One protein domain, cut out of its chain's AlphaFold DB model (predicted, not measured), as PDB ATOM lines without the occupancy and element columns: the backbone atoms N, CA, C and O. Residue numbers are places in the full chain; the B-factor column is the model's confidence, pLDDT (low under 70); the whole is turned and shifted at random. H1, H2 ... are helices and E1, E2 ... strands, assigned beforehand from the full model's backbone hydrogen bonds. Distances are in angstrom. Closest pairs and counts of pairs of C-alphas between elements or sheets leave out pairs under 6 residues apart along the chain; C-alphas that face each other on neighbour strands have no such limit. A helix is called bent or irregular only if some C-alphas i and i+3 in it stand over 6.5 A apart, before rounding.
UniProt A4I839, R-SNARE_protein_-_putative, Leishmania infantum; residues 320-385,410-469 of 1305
ATOM      1  N   VAL A 320       5.064 -26.079  -8.168       81.04
ATOM      2  CA  VAL A 320       5.407 -27.450  -7.766       81.04
ATOM      3  C   VAL A 320       5.754 -28.292  -8.990       81.04
ATOM      4  O   VAL A 320       4.902 -28.544  -9.847       81.04
ATOM      5  N   GLY A 321       6.994 -28.771  -9.049       86.19
ATOM      6  CA  GLY A 321       7.452 -29.710 -10.071       86.19
ATOM      7  C   GLY A 321       7.406 -31.162  -9.604       86.19
ATOM      8  O   GLY A 321       7.669 -31.469  -8.442       86.19
ATOM      9  N   LEU A 322       7.116 -32.067 -10.542       90.86
ATOM     10  CA  LEU A 322       7.271 -33.513 -10.385       90.86
ATOM     11  C   LEU A 322       7.911 -34.089 -11.653       90.86
ATOM     12  O   LEU A 322       7.328 -34.014 -12.737       90.86
ATOM     13  N   SER A 323       9.078 -34.705 -11.488       89.35
ATOM     14  CA  SER A 323       9.739 -35.551 -12.486       89.35
ATOM     15  C   SER A 323       9.809 -36.984 -11.965       89.35
ATOM     16  O   SER A 323      10.067 -37.200 -10.780       89.35
ATOM     17  N   MET A 324       9.581 -37.973 -12.832       88.19
ATOM     18  CA  MET A 324       9.617 -39.390 -12.456       88.19
ATOM     19  C   MET A 324      10.543 -40.182 -13.367       88.19
ATOM     20  O   MET A 324      10.463 -40.060 -14.588       88.19
ATOM     21  N   ALA A 325      11.373 -41.023 -12.758       82.67
ATOM     22  CA  ALA A 325      12.354 -41.851 -13.434       82.67
ATOM     23  C   ALA A 325      12.338 -43.298 -12.926       82.67
ATOM     24  O   ALA A 325      11.883 -43.575 -11.816       82.67
ATOM     25  N   ARG A 326      12.876 -44.233 -13.715       78.10
ATOM     26  CA  ARG A 326      13.060 -45.642 -13.316       78.10
ATOM     27  C   ARG A 326      14.534 -46.035 -13.292       78.10
ATOM     28  O   ARG A 326      15.331 -45.447 -14.013       78.10
ATOM     29  N   THR A 327      14.876 -47.082 -12.536       72.90
ATOM     30  CA  THR A 327      16.223 -47.674 -12.579       72.90
ATOM     31  C   THR A 327      16.591 -48.105 -14.000       72.90
ATOM     32  O   THR A 327      15.864 -48.898 -14.606       72.90
ATOM     33  N   ALA A 328      17.740 -47.654 -14.501       59.62
ATOM     34  CA  ALA A 328      18.376 -48.234 -15.675       59.62
ATOM     35  C   ALA A 328      18.845 -49.665 -15.346       59.62
ATOM     36  O   ALA A 328      19.842 -49.873 -14.657       59.62
ATOM     37  N   LEU A 329      18.098 -50.674 -15.803       53.21
ATOM     38  CA  LEU A 329      18.490 -52.073 -15.647       53.21
ATOM     39  C   LEU A 329      19.519 -52.451 -16.715       53.21
ATOM     40  O   LEU A 329      19.161 -52.752 -17.854       53.21
ATOM     41  N   GLU A 330      20.792 -52.474 -16.316       39.64
ATOM     42  CA  GLU A 330      21.861 -53.115 -17.083       39.64
ATOM     43  C   GLU A 330      21.451 -54.563 -17.457       39.64
ATOM     44  O   GLU A 330      20.974 -55.333 -16.617       39.64
ATOM     45  N   ASP A 331      21.644 -54.930 -18.727       40.82
ATOM     46  CA  ASP A 331      21.589 -56.300 -19.268       40.82
ATOM     47  C   ASP A 331      20.237 -57.068 -19.313       40.82
ATOM     48  O   ASP A 331      20.255 -58.304 -19.316       40.82
ATOM     49  N   SER A 332      19.049 -56.437 -19.427       31.46
ATOM     50  CA  SER A 332      17.803 -57.220 -19.652       31.46
ATOM     51  C   SER A 332      16.788 -56.692 -20.687       31.46
ATOM     52  O   SER A 332      16.169 -55.647 -20.526       31.46
ATOM     53  N   PHE A 333      16.526 -57.521 -21.709       34.73
ATOM     54  CA  PHE A 333      15.486 -57.390 -22.754       34.73
ATOM     55  C   PHE A 333      14.043 -57.620 -22.237       34.73
ATOM     56  O   PHE A 333      13.203 -58.221 -22.913       34.73
ATOM     57  N   HIS A 334      13.743 -57.231 -21.001       36.93
ATOM     58  CA  HIS A 334      12.435 -57.464 -20.393       36.93
ATOM     59  C   HIS A 334      11.737 -56.140 -20.115       36.93
ATOM     60  O   HIS A 334      12.249 -55.301 -19.382       36.93
ATOM     61  N   THR A 335      10.537 -55.977 -20.681       43.84
ATOM     62  CA  THR A 335       9.665 -54.817 -20.462       43.84
ATOM     63  C   THR A 335       9.454 -54.594 -18.965       43.84
ATOM     64  O   THR A 335       8.739 -55.358 -18.307       43.84
ATOM     65  N   THR A 336      10.080 -53.553 -18.421       48.71
ATOM     66  CA  THR A 336      10.027 -53.221 -16.998       48.71
ATOM     67  C   THR A 336       8.642 -52.687 -16.643       48.71
ATOM     68  O   THR A 336       8.268 -51.556 -16.944       48.71
ATOM     69  N   ASN A 337       7.841 -53.543 -16.013       61.26
ATOM     70  CA  ASN A 337       6.536 -53.170 -15.487       61.26
ATOM     71  C   ASN A 337       6.724 -52.302 -14.230       61.26
ATOM     72  O   ASN A 337       7.462 -52.707 -13.329       61.26
ATOM     73  N   ASP A 338       6.015 -51.166 -14.149       66.72
ATOM     74  CA  ASP A 338       6.077 -50.194 -13.035       66.72
ATOM     75  C   ASP A 338       5.992 -50.854 -11.647       66.72
ATOM     76  O   ASP A 338       6.588 -50.379 -10.684       66.72
ATOM     77  N   LYS A 339       5.264 -51.972 -11.571       65.15
ATOM     78  CA  LYS A 339       5.096 -52.833 -10.397       65.15
ATOM     79  C   LYS A 339       6.406 -53.212  -9.695       65.15
ATOM     80  O   LYS A 339       6.520 -53.064  -8.479       65.15
ATOM     81  N   HIS A 340       7.394 -53.686 -10.456       66.66
ATOM     82  CA  HIS A 340       8.606 -54.309  -9.906       66.66
ATOM     83  C   HIS A 340       9.849 -53.403  -9.962       66.66
ATOM     84  O   HIS A 340      10.851 -53.693  -9.307       66.66
ATOM     85  N   SER A 341       9.797 -52.303 -10.718       69.75
ATOM     86  CA  SER A 341      10.857 -51.288 -10.754       69.75
ATOM     87  C   SER A 341      10.858 -50.408  -9.501       69.75
ATOM     88  O   SER A 341       9.800 -50.089  -8.958       69.75
ATOM     89  N   GLN A 342      12.036 -49.932  -9.088       81.46
ATOM     90  CA  GLN A 342      12.111 -48.747  -8.230       81.46
ATOM     91  C   GLN A 342      11.749 -47.515  -9.070       81.46
ATOM     92  O   GLN A 342      12.240 -47.353 -10.189       81.46
ATOM     93  N   MET A 343      10.869 -46.674  -8.529       85.67
ATOM     94  CA  MET A 343      10.459 -45.409  -9.131       85.67
ATOM     95  C   MET A 343      11.092 -44.274  -8.331       85.67
ATOM     96  O   MET A 343      10.903 -44.187  -7.117       85.67
ATOM     97  N   TYR A 344      11.835 -43.413  -9.011       88.53
ATOM     98  CA  TYR A 344      12.463 -42.224  -8.452       88.53
ATOM     99  C   TYR A 344      11.578 -41.030  -8.776       88.53
ATOM    100  O   TYR A 344      11.196 -40.831  -9.926       88.53
ATOM    101  N   MET A 345      11.237 -40.249  -7.763       91.08
ATOM    102  CA  MET A 345      10.410 -39.056  -7.869       91.08
ATOM    103  C   MET A 345      11.248 -37.875  -7.408       91.08
ATOM    104  O   MET A 345      11.619 -37.808  -6.239       91.08
ATOM    105  N   LEU A 346      11.566 -36.972  -8.331       91.38
ATOM    106  CA  LEU A 346      12.191 -35.693  -8.023       91.38
ATOM    107  C   LEU A 346      11.087 -34.642  -7.944       91.38
ATOM    108  O   LEU A 346      10.381 -34.400  -8.927       91.38
ATOM    109  N   LEU A 347      10.947 -34.033  -6.773       91.18
ATOM    110  CA  LEU A 347       9.988 -32.972  -6.505       91.18
ATOM    111  C   LEU A 347      10.726 -31.683  -6.183       91.18
ATOM    112  O   LEU A 347      11.775 -31.715  -5.535       91.18
ATOM    113  N   HIS A 348      10.138 -30.558  -6.575       87.87
ATOM    114  CA  HIS A 348      10.533 -29.264  -6.040       87.87
ATOM    115  C   HIS A 348       9.314 -28.412  -5.701       87.87
ATOM    116  O   HIS A 348       8.308 -28.446  -6.410       87.87
ATOM    117  N   GLY A 349       9.431 -27.651  -4.617       80.03
ATOM    118  CA  GLY A 349       8.608 -26.480  -4.323       80.03
ATOM    119  C   GLY A 349       9.511 -25.254  -4.185       80.03
ATOM    120  O   GLY A 349      10.705 -25.338  -4.462       80.03
ATOM    121  N   GLN A 350       8.973 -24.134  -3.700       74.97
ATOM    122  CA  GLN A 350       9.725 -22.875  -3.589       74.97
ATOM    123  C   GLN A 350      10.966 -22.962  -2.674       74.97
ATOM    124  O   GLN A 350      11.916 -22.208  -2.854       74.97
ATOM    125  N   ARG A 351      10.976 -23.858  -1.678       73.26
ATOM    126  CA  ARG A 351      12.062 -23.971  -0.679       73.26
ATOM    127  C   ARG A 351      12.624 -25.379  -0.519       73.26
ATOM    128  O   ARG A 351      13.482 -25.605   0.326       73.26
ATOM    129  N   ASP A 352      12.165 -26.317  -1.340       78.43
ATOM    130  CA  ASP A 352      12.446 -27.737  -1.180       78.43
ATOM    131  C   ASP A 352      12.803 -28.370  -2.518       78.43
ATOM    132  O   ASP A 352      12.136 -28.139  -3.525       78.43
ATOM    133  N   ILE A 353      13.822 -29.228  -2.503       87.34
ATOM    134  CA  ILE A 353      14.128 -30.169  -3.582       87.34
ATOM    135  C   ILE A 353      14.313 -31.532  -2.917       87.34
ATOM    136  O   ILE A 353      15.184 -31.692  -2.054       87.34
ATOM    137  N   LEU A 354      13.478 -32.496  -3.295       89.26
ATOM    138  CA  LEU A 354      13.342 -33.801  -2.649       89.26
ATOM    139  C   LEU A 354      13.433 -34.911  -3.705       89.26
ATOM    140  O   LEU A 354      12.661 -34.912  -4.660       89.26
ATOM    141  N   GLU A 355      14.335 -35.879  -3.524       89.62
ATOM    142  CA  GLU A 355      14.266 -37.166  -4.235       89.62
ATOM    143  C   GLU A 355      13.643 -38.210  -3.309       89.62
ATOM    144  O   GLU A 355      14.083 -38.400  -2.174       89.62
ATOM    145  N   ILE A 356      12.632 -38.917  -3.804       90.21
ATOM    146  CA  ILE A 356      12.002 -40.036  -3.107       90.21
ATOM    147  C   ILE A 356      12.069 -41.250  -4.018       90.21
ATOM    148  O   ILE A 356      11.667 -41.202  -5.177       90.21
ATOM    149  N   VAL A 357      12.561 -42.358  -3.479       88.97
ATOM    150  CA  VAL A 357      12.603 -43.644  -4.167       88.97
ATOM    151  C   VAL A 357      11.532 -44.520  -3.556       88.97
ATOM    152  O   VAL A 357      11.600 -44.840  -2.369       88.97
ATOM    153  N   ILE A 358      10.552 -44.921  -4.354       89.93
ATOM    154  CA  ILE A 358       9.474 -45.807  -3.919       89.93
ATOM    155  C   ILE A 358       9.510 -47.136  -4.666       89.93
ATOM    156  O   ILE A 358       9.975 -47.230  -5.805       89.93
ATOM    157  N   ARG A 359       8.942 -48.166  -4.042       85.98
ATOM    158  CA  ARG A 359       8.512 -49.384  -4.725       85.98
ATOM    159  C   ARG A 359       6.993 -49.475  -4.646       85.98
ATOM    160  O   ARG A 359       6.421 -49.495  -3.555       85.98
ATOM    161  N   LEU A 360       6.355 -49.501  -5.814       82.10
ATOM    162  CA  LEU A 360       4.907 -49.343  -5.939       82.10
ATOM    163  C   LEU A 360       4.129 -50.549  -5.404       82.10
ATOM    164  O   LEU A 360       3.161 -50.336  -4.682       82.10
ATOM    165  N   ASP A 361       4.556 -51.783  -5.698       77.95
ATOM    166  CA  ASP A 361       3.888 -53.004  -5.209       77.95
ATOM    167  C   ASP A 361       3.910 -53.123  -3.672       77.95
ATOM    168  O   ASP A 361       2.874 -53.386  -3.058       77.95
ATOM    169  N   ASP A 362       5.073 -52.875  -3.057       78.63
ATOM    170  CA  ASP A 362       5.298 -53.026  -1.610       78.63
ATOM    171  C   ASP A 362       4.770 -51.830  -0.787       78.63
ATOM    172  O   ASP A 362       4.812 -51.864   0.443       78.63
ATOM    173  N   LYS A 363       4.293 -50.757  -1.446       86.35
ATOM    174  CA  LYS A 363       3.964 -49.452  -0.828       86.35
ATOM    175  C   LYS A 363       5.073 -48.942   0.103       86.35
ATOM    176  O   LYS A 363       4.818 -48.433   1.195       86.35
ATOM    177  N   GLN A 364       6.319 -49.119  -0.330       86.72
ATOM    178  CA  GLN A 364       7.498 -48.859   0.483       86.72
ATOM    179  C   GLN A 364       8.255 -47.641  -0.048       86.72
ATOM    180  O   GLN A 364       8.626 -47.596  -1.223       86.72
ATOM    181  N   VAL A 365       8.535 -46.679   0.833       87.37
ATOM    182  CA  VAL A 365       9.575 -45.671   0.596       87.37
ATOM    183  C   VAL A 365      10.921 -46.339   0.876       87.37
ATOM    184  O   VAL A 365      11.192 -46.767   1.995       87.37
ATOM    185  N   MET A 366      11.739 -46.484  -0.163       85.85
ATOM    186  CA  MET A 366      13.066 -47.105  -0.110       85.85
ATOM    187  C   MET A 366      14.145 -46.112   0.334       85.85
ATOM    188  O   MET A 366      15.108 -46.499   0.990       85.85
ATOM    189  N   ARG A 367      14.000 -44.843  -0.064       84.15
ATOM    190  CA  ARG A 367      14.909 -43.731   0.246       84.15
ATOM    191  C   ARG A 367      14.148 -42.417   0.122       84.15
ATOM    192  O   ARG A 367      13.297 -42.281  -0.752       84.15
ATOM    193  N   GLN A 368      14.513 -41.453   0.952       85.10
ATOM    194  CA  GLN A 368      14.126 -40.054   0.828       85.10
ATOM    195  C   GLN A 368      15.378 -39.205   1.052       85.10
ATOM    196  O   GLN A 368      16.170 -39.514   1.941       85.10
ATOM    197  N   ASP A 369      15.579 -38.187   0.221       84.99
ATOM    198  CA  ASP A 369      16.800 -37.387   0.203       84.99
ATOM    199  C   ASP A 369      16.472 -35.905  -0.029       84.99
ATOM    200  O   ASP A 369      15.899 -35.529  -1.056       84.99
ATOM    201  N   ALA A 370      16.814 -35.061   0.945       85.05
ATOM    202  CA  ALA A 370      16.581 -33.622   0.900       85.05
ATOM    203  C   ALA A 370      17.741 -32.931   0.173       85.05
ATOM    204  O   ALA A 370      18.660 -32.398   0.792       85.05
ATOM    205  N   ILE A 371      17.689 -32.936  -1.162       86.10
ATOM    206  CA  ILE A 371      18.701 -32.332  -2.044       86.10
ATOM    207  C   ILE A 371      18.974 -30.873  -1.652       86.10
ATOM    208  O   ILE A 371      20.131 -30.451  -1.648       86.10
ATOM    209  N   ILE A 372      17.940 -30.126  -1.249       83.63
ATOM    210  CA  ILE A 372      18.087 -28.738  -0.794       83.63
ATOM    211  C   ILE A 372      18.997 -28.593   0.436       83.63
ATOM    212  O   ILE A 372      19.783 -27.651   0.503       83.63
ATOM    213  N   ALA A 373      18.979 -29.549   1.371       77.98
ATOM    214  CA  ALA A 373      19.844 -29.521   2.548       77.98
ATOM    215  C   ALA A 373      21.320 -29.700   2.158       77.98
ATOM    216  O   ALA A 373      22.189 -29.009   2.689       77.98
ATOM    217  N   HIS A 374      21.604 -30.564   1.177       81.66
ATOM    218  CA  HIS A 374      22.960 -30.749   0.648       81.66
ATOM    219  C   HIS A 374      23.431 -29.550  -0.185       81.66
ATOM    220  O   HIS A 374      24.606 -29.190  -0.107       81.66
ATOM    221  N   LEU A 375      22.536 -28.904  -0.944       79.44
ATOM    222  CA  LEU A 375      22.829 -27.648  -1.647       79.44
ATOM    223  C   LEU A 375      23.168 -26.531  -0.652       79.44
ATOM    224  O   LEU A 375      24.241 -25.942  -0.764       79.44
ATOM    225  N   ASN A 376      22.318 -26.311   0.360       76.79
ATOM    226  CA  ASN A 376      22.544 -25.337   1.431       76.79
ATOM    227  C   ASN A 376      23.868 -25.601   2.167       76.79
ATOM    228  O   ASN A 376      24.664 -24.680   2.347       76.79
ATOM    229  N   ALA A 377      24.149 -26.856   2.538       72.33
ATOM    230  CA  ALA A 377      25.397 -27.236   3.202       72.33
ATOM    231  C   ALA A 377      26.638 -26.971   2.330       72.33
ATOM    232  O   ALA A 377      27.639 -26.453   2.829       72.33
ATOM    233  N   TYR A 378      26.572 -27.268   1.026       71.97
ATOM    234  CA  TYR A 378      27.663 -27.006   0.081       71.97
ATOM    235  C   TYR A 378      27.888 -25.498  -0.134       71.97
ATOM    236  O   TYR A 378      29.029 -25.049  -0.251       71.97
ATOM    237  N   THR A 379      26.823 -24.688  -0.164       68.99
ATOM    238  CA  THR A 379      26.936 -23.234  -0.364       68.99
ATOM    239  C   THR A 379      27.193 -22.432   0.905       68.99
ATOM    240  O   THR A 379      27.662 -21.300   0.789       68.99
ATOM    241  N   ALA A 380      26.960 -22.980   2.102       59.71
ATOM    242  CA  ALA A 380      27.091 -22.266   3.378       59.71
ATOM    243  C   ALA A 380      28.451 -21.558   3.551       59.71
ATOM    244  O   ALA A 380      28.492 -20.426   4.036       59.71
ATOM    245  N   GLN A 381      29.554 -22.157   3.081       55.11
ATOM    246  CA  GLN A 381      30.879 -21.519   3.121       55.11
ATOM    247  C   GLN A 381      30.938 -20.204   2.318       55.11
ATOM    248  O   GLN A 381      31.510 -19.230   2.799       55.11
ATOM    249  N   ARG A 382      30.293 -20.132   1.143       53.66
ATOM    250  CA  ARG A 382      30.207 -18.903   0.325       53.66
ATOM    251  C   ARG A 382      29.093 -17.960   0.788       53.66
ATOM    252  O   ARG A 382      29.261 -16.743   0.747       53.66
ATOM    253  N   GLY A 383      27.968 -18.505   1.253       48.47
ATOM    254  CA  GLY A 383      26.833 -17.733   1.767       48.47
ATOM    255  C   GLY A 383      27.211 -16.870   2.974       48.47
ATOM    256  O   GLY A 383      26.843 -15.699   3.033       48.47
ATOM    257  N   VAL A 384      28.034 -17.395   3.890       49.81
ATOM    258  CA  VAL A 384      28.545 -16.645   5.053       49.81
ATOM    259  C   VAL A 384      29.453 -15.474   4.644       49.81
ATOM    260  O   VAL A 384      29.420 -14.420   5.284       49.81
ATOM    261  N   GLU A 385      30.229 -15.601   3.565       48.31
ATOM    262  CA  GLU A 385      31.070 -14.512   3.043       48.31
ATOM    263  C   GLU A 385      30.243 -13.436   2.325       48.31
ATOM    264  O   GLU A 385      30.427 -12.246   2.591       48.31
ATOM    265  N   ASN A 410      17.700 -19.793   4.221       52.75
ATOM    266  CA  ASN A 410      16.834 -19.435   3.088       52.75
ATOM    267  C   ASN A 410      17.640 -19.028   1.836       52.75
ATOM    268  O   ASN A 410      17.236 -18.134   1.100       52.75
ATOM    269  N   TYR A 411      18.819 -19.623   1.610       59.85
ATOM    270  CA  TYR A 411      19.734 -19.187   0.539       59.85
ATOM    271  C   TYR A 411      19.254 -19.495  -0.897       59.85
ATOM    272  O   TYR A 411      19.819 -18.946  -1.839       59.85
ATOM    273  N   PHE A 412      18.233 -20.342  -1.075       66.83
ATOM    274  CA  PHE A 412      17.654 -20.700  -2.376       66.83
ATOM    275  C   PHE A 412      16.113 -20.666  -2.329       66.83
ATOM    276  O   PHE A 412      15.500 -21.494  -1.657       66.83
ATOM    277  N   ASN A 413      15.493 -19.772  -3.103       73.10
ATOM    278  CA  ASN A 413      14.044 -19.710  -3.355       73.10
ATOM    279  C   ASN A 413      13.749 -20.317  -4.743       73.10
ATOM    280  O   ASN A 413      13.568 -19.611  -5.731       73.10
ATOM    281  N   VAL A 414      13.798 -21.644  -4.840       77.84
ATOM    282  CA  VAL A 414      13.764 -22.427  -6.087       77.84
ATOM    283  C   VAL A 414      12.565 -22.070  -6.982       77.84
ATOM    284  O   VAL A 414      11.412 -22.212  -6.587       77.84
ATOM    285  N   PHE A 415      12.850 -21.677  -8.225       78.64
ATOM    286  CA  PHE A 415      11.862 -21.435  -9.280       78.64
ATOM    287  C   PHE A 415      11.613 -22.686 -10.129       78.64
ATOM    288  O   PHE A 415      10.469 -23.094 -10.332       78.64
ATOM    289  N   HIS A 416      12.689 -23.293 -10.637       84.88
ATOM    290  CA  HIS A 416      12.627 -24.412 -11.571       84.88
ATOM    291  C   HIS A 416      13.771 -25.401 -11.331       84.88
ATOM    292  O   HIS A 416      14.886 -25.003 -10.982       84.88
ATOM    293  N   VAL A 417      13.493 -26.690 -11.544       89.04
ATOM    294  CA  VAL A 417      14.493 -27.767 -11.520       89.04
ATOM    295  C   VAL A 417      14.349 -28.624 -12.776       89.04
ATOM    296  O   VAL A 417      13.335 -29.296 -12.953       89.04
ATOM    297  N   GLU A 418      15.379 -28.640 -13.627       88.75
ATOM    298  CA  GLU A 418      15.404 -29.423 -14.872       88.75
ATOM    299  C   GLU A 418      16.448 -30.558 -14.785       88.75
ATOM    300  O   GLU A 418      17.638 -30.275 -14.590       88.75
ATOM    301  N   PRO A 419      16.053 -31.838 -14.936       86.68
ATOM    302  CA  PRO A 419      16.990 -32.957 -15.063       86.68
ATOM    303  C   PRO A 419      17.826 -32.894 -16.350       86.68
ATOM    304  O   PRO A 419      17.312 -32.624 -17.435       86.68
ATOM    305  N   CYS A 420      19.122 -33.195 -16.254       79.37
ATOM    306  CA  CYS A 420      20.036 -33.223 -17.397       79.37
ATOM    307  C   CYS A 420      20.040 -34.609 -18.055       79.37
ATOM    308  O   CYS A 420      20.888 -35.447 -17.748       79.37
ATOM    309  N   VAL A 421      19.101 -34.834 -18.975       69.96
ATOM    310  CA  VAL A 421      18.956 -36.110 -19.693       69.96
ATOM    311  C   VAL A 421      20.225 -36.460 -20.487       69.96
ATOM    312  O   VAL A 421      20.781 -35.623 -21.203       69.96
ATOM    313  N   LEU A 422      20.688 -37.705 -20.389       61.85
ATOM    314  CA  LEU A 422      21.763 -38.246 -21.221       61.85
ATOM    315  C   LEU A 422      21.197 -38.702 -22.574       61.85
ATOM    316  O   LEU A 422      20.090 -39.223 -22.647       61.85
ATOM    317  N   SER A 423      21.946 -38.482 -23.662       50.94
ATOM    318  CA  SER A 423      21.412 -38.482 -25.036       50.94
ATOM    319  C   SER A 423      20.708 -39.786 -25.460       50.94
ATOM    320  O   SER A 423      21.336 -40.688 -26.020       50.94
ATOM    321  N   ASN A 424      19.390 -39.829 -25.273       50.15
ATOM    322  CA  ASN A 424      18.480 -40.849 -25.780       50.15
ATOM    323  C   ASN A 424      17.529 -40.180 -26.779       50.15
ATOM    324  O   ASN A 424      16.776 -39.279 -26.421       50.15
ATOM    325  N   TYR A 425      17.586 -40.607 -28.044       40.27
ATOM    326  CA  TYR A 425      16.865 -39.969 -29.161       40.27
ATOM    327  C   TYR A 425      15.333 -40.017 -28.992       40.27
ATOM    328  O   TYR A 425      14.610 -39.173 -29.512       40.27
ATOM    329  N   TRP A 426      14.851 -40.996 -28.226       44.48
ATOM    330  CA  TRP A 426      13.470 -41.131 -27.782       44.48
ATOM    331  C   TRP A 426      13.520 -41.415 -26.279       44.48
ATOM    332  O   TRP A 426      14.055 -42.445 -25.878       44.48
ATOM    333  N   ALA A 427      13.021 -40.507 -25.437       44.62
ATOM    334  CA  ALA A 427      12.900 -40.775 -24.007       44.62
ATOM    335  C   ALA A 427      11.463 -41.221 -23.706       44.62
ATOM    336  O   ALA A 427      10.567 -40.413 -23.491       44.62
ATOM    337  N   SER A 428      11.232 -42.536 -23.675       48.21
ATOM    338  CA  SER A 428       9.961 -43.105 -23.187       48.21
ATOM    339  C   SER A 428       9.747 -42.902 -21.671       48.21
ATOM    340  O   SER A 428       8.679 -43.201 -21.137       48.21
ATOM    341  N   GLY A 429      10.752 -42.358 -20.982       63.62
ATOM    342  CA  GLY A 429      10.733 -41.856 -19.613       63.62
ATOM    343  C   GLY A 429      12.149 -41.482 -19.170       63.62
ATOM    344  O   GLY A 429      13.120 -41.846 -19.836       63.62
ATOM    345  N   LEU A 430      12.280 -40.784 -18.040       73.73
ATOM    346  CA  LEU A 430      13.589 -40.542 -17.430       73.73
ATOM    347  C   LEU A 430      14.151 -41.844 -16.832       73.73
ATOM    348  O   LEU A 430      13.415 -42.672 -16.279       73.73
ATOM    349  N   THR A 431      15.467 -41.996 -16.885       75.40
ATOM    350  CA  THR A 431      16.215 -42.978 -16.097       75.40
ATOM    351  C   THR A 431      16.738 -42.344 -14.815       75.40
ATOM    352  O   THR A 431      16.824 -41.126 -14.673       75.40
ATOM    353  N   ASP A 432      17.080 -43.168 -13.834       77.42
ATOM    354  CA  ASP A 432      17.602 -42.701 -12.555       77.42
ATOM    355  C   ASP A 432      18.996 -42.050 -12.665       77.42
ATOM    356  O   ASP A 432      19.379 -41.280 -11.783       77.42
ATOM    357  N   VAL A 433      19.705 -42.297 -13.772       78.50
ATOM    358  CA  VAL A 433      20.947 -41.611 -14.162       78.50
ATOM    359  C   VAL A 433      20.672 -40.178 -14.641       78.50
ATOM    360  O   VAL A 433      21.435 -39.270 -14.327       78.50
ATOM    361  N   ASP A 434      19.542 -39.924 -15.311       79.92
ATOM    362  CA  ASP A 434      19.159 -38.572 -15.768       79.92
ATOM    363  C   ASP A 434      18.862 -37.613 -14.595       79.92
ATOM    364  O   ASP A 434      18.860 -36.392 -14.756       79.92
ATOM    365  N   LEU A 435      18.651 -38.156 -13.388       83.64
ATOM    366  CA  LEU A 435      18.487 -37.404 -12.139       83.64
ATOM    367  C   LEU A 435      19.819 -37.118 -11.407       83.64
ATOM    368  O   LEU A 435      19.791 -36.594 -10.288       83.64
ATOM    369  N   GLU A 436      20.979 -37.472 -11.978       84.85
ATOM    370  CA  GLU A 436      22.302 -37.202 -11.384       84.85
ATOM    371  C   GLU A 436      22.741 -35.743 -11.504       84.85
ATOM    372  O   GLU A 436      23.436 -35.237 -10.623       84.85
ATOM    373  N   ALA A 437      22.350 -35.054 -12.573       87.35
ATOM    374  CA  ALA A 437      22.700 -33.661 -12.808       87.35
ATOM    375  C   ALA A 437      21.427 -32.831 -12.993       87.35
ATOM    376  O   ALA A 437      20.568 -33.174 -13.802       87.35
ATOM    377  N   LEU A 438      21.303 -31.750 -12.224       89.35
ATOM    378  CA  LEU A 438      20.124 -30.886 -12.197       89.35
ATOM    379  C   LEU A 438      20.526 -29.441 -12.502       89.35
ATOM    380  O   LEU A 438      21.474 -28.930 -11.898       89.35
ATOM    381  N   PHE A 439      19.785 -28.768 -13.380       88.70
ATOM    382  CA  PHE A 439      19.795 -27.307 -13.458       88.70
ATOM    383  C   PHE A 439      18.804 -26.727 -12.445       88.70
ATOM    384  O   PHE A 439      17.676 -27.210 -12.363       88.70
ATOM    385  N   VAL A 440      19.213 -25.698 -11.694       87.16
ATOM    386  CA  VAL A 440      18.378 -25.010 -10.689       87.16
ATOM    387  C   VAL A 440      18.457 -23.481 -10.858       87.16
ATOM    388  O   VAL A 440      19.546 -22.921 -11.021       87.16
ATOM    389  N   THR A 441      17.298 -22.818 -10.799       84.36
ATOM    390  CA  THR A 441      17.061 -21.348 -10.822       84.36
ATOM    391  C   THR A 441      16.259 -20.945  -9.561       84.36
ATOM    392  O   THR A 441      15.510 -21.793  -9.075       84.36
ATOM    393  N   SER A 442      16.443 -19.756  -8.927       77.11
ATOM    394  CA  SER A 442      16.150 -19.681  -7.464       77.11
ATOM    395  C   SER A 442      15.932 -18.361  -6.646       77.11
ATOM    396  O   SER A 442      16.297 -18.398  -5.476       77.11
ATOM    397  N   GLU A 443      15.405 -17.199  -7.087       66.84
ATOM    398  CA  GLU A 443      15.134 -16.078  -6.112       66.84
ATOM    399  C   GLU A 443      16.402 -15.436  -5.506       66.84
ATOM    400  O   GLU A 443      17.008 -14.568  -6.128       66.84
ATOM    401  N   ASP A 444      16.888 -15.952  -4.378       58.58
ATOM    402  CA  ASP A 444      18.228 -15.703  -3.833       58.58
ATOM    403  C   ASP A 444      19.213 -16.869  -4.113       58.58
ATOM    404  O   ASP A 444      18.824 -17.993  -4.442       58.58
ATOM    405  N   GLY A 445      20.520 -16.582  -4.131       54.88
ATOM    406  CA  GLY A 445      21.581 -17.573  -4.391       54.88
ATOM    407  C   GLY A 445      22.224 -17.532  -5.789       54.88
ATOM    408  O   GLY A 445      21.888 -16.694  -6.628       54.88
ATOM    409  N   LEU A 446      23.188 -18.432  -6.024       53.50
ATOM    410  CA  LEU A 446      23.942 -18.578  -7.285       53.50
ATOM    411  C   LEU A 446      23.027 -19.175  -8.372       53.50
ATOM    412  O   LEU A 446      22.513 -20.270  -8.151       53.50
ATOM    413  N   ARG A 447      22.820 -18.520  -9.528       66.25
ATOM    414  CA  ARG A 447      22.035 -19.118 -10.635       66.25
ATOM    415  C   ARG A 447      22.269 -18.536 -12.044       66.25
ATOM    416  O   ARG A 447      22.681 -17.381 -12.138       66.25
ATOM    417  N   PRO A 448      21.938 -19.320 -13.098       74.51
ATOM    418  CA  PRO A 448      21.564 -20.742 -13.032       74.51
ATOM    419  C   PRO A 448      22.720 -21.595 -12.500       74.51
ATOM    420  O   PRO A 448      23.883 -21.275 -12.732       74.51
ATOM    421  N   ILE A 449      22.436 -22.654 -11.743       83.07
ATOM    422  CA  ILE A 449      23.468 -23.611 -11.313       83.07
ATOM    423  C   ILE A 449      23.213 -24.985 -11.912       83.07
ATOM    424  O   ILE A 449      22.081 -25.449 -11.972       83.07
ATOM    425  N   LEU A 450      24.298 -25.645 -12.301       86.48
ATOM    426  CA  LEU A 450      24.360 -27.072 -12.564       86.48
ATOM    427  C   LEU A 450      24.869 -27.769 -11.299       86.48
ATOM    428  O   LEU A 450      26.042 -27.631 -10.934       86.48
ATOM    429  N   ALA A 451      23.996 -28.518 -10.633       86.83
ATOM    430  CA  ALA A 451      24.322 -29.328  -9.467       86.83
ATOM    431  C   ALA A 451      24.477 -30.799  -9.877       86.83
ATOM    432  O   ALA A 451      23.516 -31.432 -10.311       86.83
ATOM    433  N   LYS A 452      25.685 -31.356  -9.720       88.08
ATOM    434  CA  LYS A 452      25.946 -32.793  -9.891       88.08
ATOM    435  C   LYS A 452      25.846 -33.492  -8.537       88.08
ATOM    436  O   LYS A 452      26.565 -33.137  -7.603       88.08
ATOM    437  N   ARG A 453      24.972 -34.486  -8.436       85.21
ATOM    438  CA  ARG A 453      24.650 -35.249  -7.226       85.21
ATOM    439  C   ARG A 453      25.498 -36.517  -7.155       85.21
ATOM    440  O   ARG A 453      25.599 -37.250  -8.133       85.21
ATOM    441  N   ASN A 454      26.048 -36.828  -5.985       79.32
ATOM    442  CA  ASN A 454      26.634 -38.137  -5.717       79.32
ATOM    443  C   ASN A 454      25.542 -39.060  -5.163       79.32
ATOM    444  O   ASN A 454      25.212 -39.024  -3.978       79.32
ATOM    445  N   ARG A 455      24.979 -39.922  -6.013       70.37
ATOM    446  CA  ARG A 455      23.869 -40.799  -5.605       70.37
ATOM    447  C   ARG A 455      24.281 -41.897  -4.619       70.37
ATOM    448  O   ARG A 455      23.411 -42.376  -3.892       70.37
ATOM    449  N   GLN A 456      25.570 -42.244  -4.530       68.42
ATOM    450  CA  GLN A 456      26.084 -43.221  -3.560       68.42
ATOM    451  C   GLN A 456      26.089 -42.664  -2.129       68.42
ATOM    452  O   GLN A 456      25.784 -43.401  -1.195       68.42
ATOM    453  N   THR A 457      26.403 -41.375  -1.954       68.40
ATOM    454  CA  THR A 457      26.449 -40.718  -0.632       68.40
ATOM    455  C   THR A 457      25.210 -39.879  -0.311       68.40
ATOM    456  O   THR A 457      25.005 -39.528   0.846       68.40
ATOM    457  N   GLY A 458      24.404 -39.527  -1.318       65.78
ATOM    458  CA  GLY A 458      23.291 -38.571  -1.222       65.78
ATOM    459  C   GLY A 458      23.701 -37.100  -1.314       65.78
ATOM    460  O   GLY A 458      22.858 -36.244  -1.557       65.78
ATOM    461  N   GLY A 459      24.996 -36.800  -1.202       74.90
ATOM    462  CA  GLY A 459      25.501 -35.432  -1.244       74.90
ATOM    463  C   GLY A 459      25.583 -34.823  -2.648       74.90
ATOM    464  O   GLY A 459      25.277 -35.441  -3.668       74.90
ATOM    465  N   ILE A 460      26.088 -33.592  -2.701       79.97
ATOM    466  CA  ILE A 460      26.465 -32.904  -3.939       79.97
ATOM    467  C   ILE A 460      27.948 -33.170  -4.232       79.97
ATOM    468  O   ILE A 460      28.802 -32.949  -3.379       79.97
ATOM    469  N   GLU A 461      28.261 -33.640  -5.440       84.13
ATOM    470  CA  GLU A 461      29.639 -33.831  -5.915       84.13
ATOM    471  C   GLU A 461      30.259 -32.498  -6.348       84.13
ATOM    472  O   GLU A 461      31.399 -32.186  -6.006       84.13
ATOM    473  N   SER A 462      29.507 -31.688  -7.101       82.37
ATOM    474  CA  SER A 462      29.933 -30.338  -7.479       82.37
ATOM    475  C   SER A 462      28.752 -29.437  -7.827       82.37
ATOM    476  O   SER A 462      27.756 -29.894  -8.387       82.37
ATOM    477  N   ILE A 463      28.897 -28.142  -7.541       76.16
ATOM    478  CA  ILE A 463      28.021 -27.083  -8.057       76.16
ATOM    479  C   ILE A 463      28.836 -26.227  -9.024       76.16
ATOM    480  O   ILE A 463      29.937 -25.782  -8.692       76.16
ATOM    481  N   ARG A 464      28.295 -25.976 -10.218       76.82
ATOM    482  CA  ARG A 464      28.842 -25.013 -11.178       76.82
ATOM    483  C   ARG A 464      27.789 -23.968 -11.501       76.82
ATOM    484  O   ARG A 464      26.730 -24.294 -12.013       76.82
ATOM    485  N   GLU A 465      28.100 -22.718 -11.211       71.78
ATOM    486  CA  GLU A 465      27.298 -21.570 -11.621       71.78
ATOM    487  C   GLU A 465      27.516 -21.296 -13.113       71.78
ATOM    488  O   GLU A 465      28.660 -21.276 -13.579       71.78
ATOM    489  N   LEU A 466      26.432 -21.082 -13.855       68.28
ATOM    490  CA  LEU A 466      26.493 -20.487 -15.181       68.28
ATOM    491  C   LEU A 466      26.888 -19.024 -15.019       68.28
ATOM    492  O   LEU A 466      26.137 -18.212 -14.488       68.28
ATOM    493  N   ARG A 467      28.083 -18.695 -15.500       58.69
ATOM    494  CA  ARG A 467      28.576 -17.326 -15.609       58.69
ATOM    495  C   ARG A 467      28.917 -17.052 -17.058       58.69
ATOM    496  O   ARG A 467      29.503 -17.906 -17.723       58.69
ATOM    497  N   GLU A 468      28.609 -15.849 -17.524       48.65
ATOM    498  CA  GLU A 468      29.241 -15.339 -18.733       48.65
ATOM    499  C   GLU A 468      30.737 -15.151 -18.443       48.65
ATOM    500  O   GLU A 468      31.131 -14.315 -17.628       48.65
ATOM    501  N   LEU A 469      31.578 -15.962 -19.088       40.27
ATOM    502  CA  LEU A 469      32.991 -15.633 -19.234       40.27
ATOM    503  C   LEU A 469      33.090 -14.431 -20.178       40.27
ATOM    504  O   LEU A 469      32.330 -14.353 -21.142       40.27
TER     505      LEU A 469
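AT A GLANCE: This is residues 320 to 385 and 410 to 469 of the 1305 residues of the protein "R-SNARE_protein_-_putative" of Leishmania infantum (UniProt A4I839). Two small four-stranded sheets stand at an angle to each other like an open L, E5 of the second sheet coming near E1 and E2 of the first, and helix H1 follows directly on E4, its residues 371 to 375 near E3 and E2 but beside the first sheet and over none of its strands, while it lies over E7 and E8 of the second sheet, near them with its residues 371 to 379. Residues 330 to 335 of the loop between E1 and E2 stick out. The printed part has 126 residues, with one named helix and eight named strands in the order E1 E2 E3 E4 H1 E5 E6 E7 E8. The sheets, E1 E2 E3 E4 and E5 E6 E7 E8, are antiparallel, and the class is mixed, helices and strands, with 62 residues in named elements, under half. The whole is compact, with a radius of gyration of the C-alphas of 15.6 A, but elongated, spanning 52 by 32 by 26 A.

IN THESE COORDINATES: Find C-alpha 321 at (7.452, -29.710, -10.071), where E1, residues 321 to 326, begins. Next come E2, residues 342 to 348, 19.7 A long, E3, residues 353 to 359, 20.1 A, and E4, residues 364 to 370, 17.7 A. H1, residues 371 to 385, runs 22.3 A from C-alpha 371 at (18.701, -32.332, -2.044); it is irregular, with C-alphas 378 and 381 7.0 A apart. Beyond the cut look for E5, residues 416 to 419, E6, residues 437 to 441, E7, residues 449 to 453, and E8, residues 460 to 465, ending at C-alpha 465 (27.298, -21.570, -11.621).

HOW THE PARTS SIT: E1 to E4 form a meander, each strand the antiparallel neighbour of the one before, in a twisted sheet; look at N 323 and O 346, 2.9 A, N 345 and O 356, 2.8 A, and N 357 and O 367, 2.8 A. E5 to E8 form another, with N 418 and O 439 at 3.0 A, N 438 and O 451 at 2.9 A, and N 450 and O 464 at 2.8 A. The closest C-alphas of E2 and E5, His 348 and Val 417, are 6.9 A apart. E4 and E8 are apart. H1 is on one face of the sheet E5 E6 E7 E8, two layers, one helical and one of strands; it runs slantwise to the strands, at 54 degrees to E7 on the local plane. The closest C-alphas of H1 and E8, His 374 and Ile 460, are 6.2 A apart, and those of E3 and H1, Ile 353 and Ile 372, 5.0 A. In H1, 8 of 11 O i to N i+4 pairs are within hydrogen-bond range.

THE WHOLE: The farthest C-alphas, Phe 333 and Glu 385, are 52.4 A apart. Residues 386 to 409 are not printed, and C-alphas 385 and 410 are 15.1 A apart across the cut. The links E1 to E2 and E5 to E6 are long; in the latter, residues 430 to 431 pair parallel with residues 325 to 326 of E1. The mean pLDDT of the printed part is 72.8, and 45 residues are under 70, among them 328 to 341, 379 to 385 and 421 to 429.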